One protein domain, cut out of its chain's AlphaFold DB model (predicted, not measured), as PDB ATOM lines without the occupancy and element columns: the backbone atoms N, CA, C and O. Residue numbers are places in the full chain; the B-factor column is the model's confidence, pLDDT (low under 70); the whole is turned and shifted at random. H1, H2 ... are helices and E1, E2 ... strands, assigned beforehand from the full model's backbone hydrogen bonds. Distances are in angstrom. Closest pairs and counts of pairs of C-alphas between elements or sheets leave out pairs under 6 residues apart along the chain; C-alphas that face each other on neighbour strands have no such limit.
ATOM      1  N   GLU A 220      36.410  62.930 -12.860       94.50
ATOM      2  CA  GLU A 220      36.791  63.210 -11.475       94.50
ATOM      3  C   GLU A 220      37.589  64.521 -11.416       94.50
ATOM      4  O   GLU A 220      38.713  64.590 -11.908       94.50
ATOM      5  N   GLU A 221      37.029  65.559 -10.795       94.88
ATOM      6  CA  GLU A 221      37.659  66.878 -10.666       94.88
ATOM      7  C   GLU A 221      37.642  67.370  -9.203       94.88
ATOM      8  O   GLU A 221      36.883  66.855  -8.369       94.88
ATOM      9  N   PRO A 222      38.489  68.348  -8.828       93.94
ATOM     10  CA  PRO A 222      38.305  69.089  -7.582       93.94
ATOM     11  C   PRO A 222      36.894  69.691  -7.495       93.94
ATOM     12  O   PRO A 222      36.261  69.968  -8.513       93.94
ATOM     13  N   ALA A 223      36.380  69.895  -6.282       91.88
ATOM     14  CA  ALA A 223      35.088  70.555  -6.122       91.88
ATOM     15  C   ALA A 223      35.100  71.983  -6.708       91.88
ATOM     16  O   ALA A 223      36.126  72.657  -6.725       91.88
ATOM     17  N   LYS A 224      33.940  72.456  -7.176       88.31
ATOM     18  CA  LYS A 224      33.817  73.753  -7.865       88.31
ATOM     19  C   LYS A 224      33.914  74.978  -6.947       88.31
ATOM     20  O   LYS A 224      34.141  76.076  -7.444       88.31
ATOM     21  N   THR A 225      33.709  74.824  -5.638       88.75
ATOM     22  CA  THR A 225      33.774  75.927  -4.664       88.75
ATOM     23  C   THR A 225      34.992  75.779  -3.761       88.75
ATOM     24  O   THR A 225      35.321  74.664  -3.353       88.75
ATOM     25  N   GLN A 226      35.632  76.899  -3.412       89.31
ATOM     26  CA  GLN A 226      36.825  76.885  -2.560       89.31
ATOM     27  C   GLN A 226      36.540  76.234  -1.201       89.31
ATOM     28  O   GLN A 226      37.273  75.338  -0.804       89.31
ATOM     29  N   ASP A 227      35.406  76.555  -0.568       89.06
ATOM     30  CA  ASP A 227      34.991  75.934   0.700       89.06
ATOM     31  C   ASP A 227      34.913  74.399   0.615       89.06
ATOM     32  O   ASP A 227      35.283  73.684   1.545       89.06
ATOM     33  N   ALA A 228      34.434  73.866  -0.516       88.25
ATOM     34  CA  ALA A 228      34.344  72.424  -0.723       88.25
ATOM     35  C   ALA A 228      35.722  71.801  -0.988       88.25
ATOM     36  O   ALA A 228      35.992  70.694  -0.518       88.25
ATOM     37  N   VAL A 229      36.598  72.501  -1.715       90.06
ATOM     38  CA  VAL A 229      37.992  72.084  -1.925       90.06
ATOM     39  C   VAL A 229      38.745  72.039  -0.597       90.06
ATOM     40  O   VAL A 229      39.398  71.032  -0.313       90.06
ATOM     41  N   ASP A 230      38.594  73.067   0.237       90.00
ATOM     42  CA  ASP A 230      39.210  73.171   1.563       90.00
ATOM     43  C   ASP A 230      38.682  72.083   2.512       90.00
ATOM     44  O   ASP A 230      39.433  71.518   3.307       90.00
ATOM     45  N   ALA A 231      37.414  71.688   2.354       88.31
ATOM     46  CA  ALA A 231      36.824  70.528   3.024       88.31
ATOM     47  C   ALA A 231      37.278  69.164   2.448       88.31
ATOM     48  O   ALA A 231      36.809  68.110   2.891       88.31
ATOM     49  N   GLY A 232      38.178  69.147   1.460       90.06
ATOM     50  CA  GLY A 232      38.721  67.930   0.853       90.06
ATOM     51  C   GLY A 232      37.736  67.182  -0.051       90.06
ATOM     52  O   GLY A 232      37.871  65.963  -0.229       90.06
ATOM     53  N   LEU A 233      36.741  67.882  -0.603       93.50
ATOM     54  CA  LEU A 233      35.750  67.320  -1.515       93.50
ATOM     55  C   LEU A 233      36.237  67.345  -2.968       93.50
ATOM     56  O   LEU A 233      37.005  68.203  -3.406       93.50
ATOM     57  N   GLN A 234      35.744  66.381  -3.728       94.81
ATOM     58  CA  GLN A 234      35.844  66.288  -5.178       94.81
ATOM     59  C   GLN A 234      34.442  66.363  -5.773       94.81
ATOM     60  O   GLN A 234      33.461  66.084  -5.080       94.81
ATOM     61  N   GLN A 235      34.347  66.700  -7.053       94.50
ATOM     62  CA  GLN A 235      33.122  66.558  -7.819       94.50
ATOM     63  C   GLN A 235      33.326  65.488  -8.883       94.50
ATOM     64  O   GLN A 235      34.250  65.558  -9.690       94.50
ATOM     65  N   TRP A 236      32.472  64.475  -8.859       96.00
ATOM     66  CA  TRP A 236      32.462  63.408  -9.848       96.00
ATOM     67  C   TRP A 236      31.223  63.570 -10.717       96.00
ATOM     68  O   TRP A 236      30.116  63.695 -10.192       96.00
ATOM     69  N   SER A 237      31.406  63.590 -12.033       95.31
ATOM     70  CA  SER A 237      30.326  63.808 -12.997       95.31
ATOM     71  C   SER A 237      30.316  62.760 -14.103       95.31
ATOM     72  O   SER A 237      31.332  62.135 -14.412       95.31
ATOM     73  N   TRP A 238      29.131  62.514 -14.651       95.25
ATOM     74  CA  TRP A 238      28.878  61.524 -15.696       95.25
ATOM     75  C   TRP A 238      27.692  61.965 -16.561       95.25
ATOM     76  O   TRP A 238      27.099  63.015 -16.305       95.25
ATOM     77  N   ALA A 239      27.355  61.168 -17.584       91.38
ATOM     78  CA  ALA A 239      26.317  61.504 -18.563       91.38
ATOM     79  C   ALA A 239      26.548  62.909 -19.152       91.38
ATOM     80  O   ALA A 239      25.695  63.788 -19.041       91.38
ATOM     81  N   GLU A 240      27.762  63.137 -19.666       88.00
ATOM     82  CA  GLU A 240      28.182  64.415 -20.265       88.00
ATOM     83  C   GLU A 240      28.041  65.624 -19.316       88.00
ATOM     84  O   GLU A 240      27.798  66.752 -19.728       88.00
ATOM     85  N   GLY A 241      28.190  65.388 -18.008       89.38
ATOM     86  CA  GLY A 241      28.140  66.431 -16.980       89.38
ATOM     87  C   GLY A 241      26.731  66.793 -16.507       89.38
ATOM     88  O   GLY A 241      26.594  67.602 -15.590       89.38
ATOM     89  N   THR A 242      25.687  66.172 -17.065       91.50
ATOM     90  CA  THR A 242      24.291  66.393 -16.640       91.50
ATOM     91  C   THR A 242      24.002  65.851 -15.242       91.50
ATOM     92  O   THR A 242      23.091  66.325 -14.563       91.50
ATOM     93  N   LYS A 243      24.791  64.873 -14.782       94.31
ATOM     94  CA  LYS A 243      24.732  64.331 -13.425       94.31
ATOM     95  C   LYS A 243      26.077  64.521 -12.735       94.31
ATOM     96  O   LYS A 243      27.126  64.200 -13.293       94.31
ATOM     97  N   ALA A 244      26.042  65.019 -11.502       94.56
ATOM     98  CA  ALA A 244      27.229  65.224 -10.685       94.56
ATOM     99  C   ALA A 244      26.959  64.960  -9.202       94.56
ATOM    100  O   ALA A 244      25.831  65.113  -8.720       94.56
ATOM    101  N   ARG A 245      28.016  64.580  -8.482       94.62
ATOM    102  CA  ARG A 245      28.027  64.370  -7.032       94.62
ATOM    103  C   ARG A 245      29.294  64.889  -6.396       94.62
ATOM    104  O   ARG A 245      30.376  64.757  -6.959       94.62
ATOM    105  N   LEU A 246      29.153  65.389  -5.173       94.56
ATOM    106  CA  LEU A 246      30.295  65.603  -4.298       94.56
ATOM    107  C   LEU A 246      30.758  64.268  -3.719       94.56
ATOM    108  O   LEU A 246      29.944  63.407  -3.386       94.56
ATOM    109  N   VAL A 247      32.071  64.107  -3.600       95.00
ATOM    110  CA  VAL A 247      32.716  62.889  -3.114       95.00
ATOM    111  C   VAL A 247      33.837  63.270  -2.159       95.00
ATOM    112  O   VAL A 247      34.623  64.174  -2.429       95.00
ATOM    113  N   THR A 248      33.929  62.589  -1.022       94.75
ATOM    114  CA  THR A 248      35.026  62.792  -0.067       94.75
ATOM    115  C   THR A 248      36.270  62.025  -0.508       94.75
ATOM    116  O   THR A 248      36.174  60.872  -0.946       94.75
ATOM    117  N   LYS A 249      37.464  62.601  -0.320       92.19
ATOM    118  CA  LYS A 249      38.723  61.837  -0.447       92.19
ATOM    119  C   LYS A 249      38.854  60.769   0.644       92.19
ATOM    120  O   LYS A 249      39.299  59.658   0.380       92.19
ATOM    121  N   ASN A 250      38.415  61.082   1.866       95.50
ATOM    122  CA  ASN A 250      38.354  60.113   2.958       95.50
ATOM    123  C   ASN A 250      37.164  59.161   2.767       95.50
ATOM    124  O   ASN A 250      36.006  59.577   2.863       95.50
ATOM    125  N   VAL A 251      37.446  57.878   2.541       97.19
ATOM    126  CA  VAL A 251      36.421  56.849   2.312       97.19
ATOM    127  C   VAL A 251      35.561  56.536   3.533       97.19
ATOM    128  O   VAL A 251      34.456  56.021   3.368       97.19
ATOM    129  N   ALA A 252      36.016  56.860   4.745       97.88
ATOM    130  CA  ALA A 252      35.225  56.718   5.967       97.88
ATOM    131  C   ALA A 252      34.144  57.810   6.103       97.88
ATOM    132  O   ALA A 252      33.210  57.656   6.889       97.88
ATOM    133  N   SER A 253      34.241  58.887   5.316       96.56
ATOM    134  CA  SER A 253      33.317  60.024   5.344       96.56
ATOM    135  C   SER A 253      32.237  59.930   4.259       96.56
ATOM    136  O   SER A 253      32.385  59.218   3.263       96.56
ATOM    137  N   THR A 254      31.146  60.667   4.458       94.44
ATOM    138  CA  THR A 254      30.069  60.874   3.476       94.44
ATOM    139  C   THR A 254      30.087  62.339   3.049       94.44
ATOM    140  O   THR A 254      30.289  63.216   3.891       94.44
ATOM    141  N   ALA A 255      29.892  62.612   1.763       92.69
ATOM    142  CA  ALA A 255      29.807  63.971   1.252       92.69
ATOM    143  C   ALA A 255      28.512  64.670   1.728       92.69
ATOM    144  O   ALA A 255      27.484  64.012   1.919       92.69
ATOM    145  N   PRO A 256      28.517  66.002   1.916       88.81
ATOM    146  CA  PRO A 256      27.324  66.735   2.330       88.81
ATOM    147  C   PRO A 256      26.172  66.607   1.318       88.81
ATOM    148  O   PRO A 256      26.295  66.990   0.155       88.81
ATOM    149  N   ALA A 257      25.016  66.124   1.777       74.44
ATOM    150  CA  ALA A 257      23.802  65.983   0.975       74.44
ATOM    151  C   ALA A 257      22.929  67.250   1.070       74.44
ATOM    152  O   ALA A 257      21.867  67.231   1.685       74.44
ATOM    153  N   GLY A 258      23.399  68.373   0.520       65.62
ATOM    154  CA  GLY A 258      22.699  69.665   0.639       65.62
ATOM    155  C   GLY A 258      22.645  70.512  -0.629       65.62
ATOM    156  O   GLY A 258      21.898  71.483  -0.669       65.62
ATOM    157  N   ASN A 259      23.401  70.158  -1.669       75.81
ATOM    158  CA  ASN A 259      23.402  70.913  -2.914       75.81
ATOM    159  C   ASN A 259      22.303  70.379  -3.857       75.81
ATOM    160  O   ASN A 259      22.445  69.255  -4.340       75.81
ATOM    161  N   PRO A 260      21.232  71.145  -4.143       76.12
ATOM    162  CA  PRO A 260      20.159  70.705  -5.037       76.12
ATOM    163  C   PRO A 260      20.617  70.505  -6.490       76.12
ATOM    164  O   PRO A 260      19.937  69.816  -7.241       76.12
ATOM    165  N   ALA A 261      21.775  71.051  -6.884       80.75
ATOM    166  CA  ALA A 261      22.375  70.812  -8.198       80.75
ATOM    167  C   ALA A 261      23.089  69.447  -8.309       80.75
ATOM    168  O   ALA A 261      23.573  69.101  -9.384       80.75
ATOM    169  N   MET A 262      23.192  68.681  -7.216       87.88
ATOM    170  CA  MET A 262      23.845  67.368  -7.190       87.88
ATOM    171  C   MET A 262      22.804  66.252  -7.128       87.88
ATOM    172  O   MET A 262      21.849  66.313  -6.351       87.88
ATOM    173  N   THR A 263      23.005  65.194  -7.912       90.75
ATOM    174  CA  THR A 263      22.114  64.028  -7.870       90.75
ATOM    175  C   THR A 263      22.368  63.170  -6.628       90.75
ATOM    176  O   THR A 263      23.473  63.115  -6.091       90.75
ATOM    177  N   ARG A 264      21.333  62.460  -6.170       88.19
ATOM    178  CA  ARG A 264      21.425  61.446  -5.105       88.19
ATOM    179  C   ARG A 264      21.596  60.027  -5.641       88.19
ATOM    180  O   ARG A 264      21.778  59.102  -4.850       88.19
ATOM    181  N   GLU A 265      21.568  59.853  -6.955       91.69
ATOM    182  CA  GLU A 265      21.791  58.572  -7.625       91.69
ATOM    183  C   GLU A 265      23.286  58.310  -7.788       91.69
ATOM    184  O   GLU A 265      24.073  59.243  -7.934       91.69
ATOM    185  N   PHE A 266      23.692  57.047  -7.759       95.19
ATOM    186  CA  PHE A 266      25.014  56.654  -8.242       95.19
ATOM    187  C   PHE A 266      24.900  56.311  -9.730       95.19
ATOM    188  O   PHE A 266      23.835  55.860 -10.161       95.19
ATOM    189  N   PRO A 267      25.947  56.544 -10.539       95.56
ATOM    190  CA  PRO A 267      25.946  56.043 -11.904       95.56
ATOM    191  C   PRO A 267      25.888  54.505 -11.903       95.56
ATOM    192  O   PRO A 267      26.328  53.886 -10.931       95.56
TER     193      PRO A 267
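What this domain is: This is residues 220 to 267 of the 335 residues of the protein "SH3 domain-containing protein" of Pseudogymnoascus sp. VKM F-3775 (UniProt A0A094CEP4). A long hairpin, E2 and E3, with short E1 beside E2 makes a small sheet; the one-turn helix H1 sits at one end, and the unnamed tail, residues 249 to 267, folds back past E3. The 48 printed residues hold E1, H1, E2, E3 in chain order; the sheet, E1 E2 E3, is antiparallel. The class is mixed, with under half of the residues in named elements; it is compact, radius of gyration of the C-alphas 10.1 A, spanning 26 by 21 by 19 A.

How they stand to each other: Start at inner strand E2, residues 233 to 238: N 236 and O 245 of E3, residues 243 to 248, are 2.8 A apart, within hydrogen-bond range. On its other side is E1, residues 220 to 222, with N 221 and O 235 3.0 A apart. H1, residues 226 to 230, is on the sheet at a height of 7.5 A, over none of the strands, but only just: 2 of its 5 C-alphas fall on E2. The closest C-alphas of H1 and E1, Val 229 and Pro 222, are 6.4 A apart. In H1 every O i to N i+4 pair is within hydrogen-bond range.

Where its parts are: Find C-alpha 220, where E1 begins, at (36.791, 63.210, -11.475). E2 runs 16.8 A and E3 16.9 A, ending at C-alpha 248, (35.026, 62.792, -0.067).

The domain as a whole: The C-alphas of Glu 240 and Ala 252 are the farthest apart, 28.2 A. The printed part has no cut, and its three links are tight. Residue 258 is under pLDDT 70.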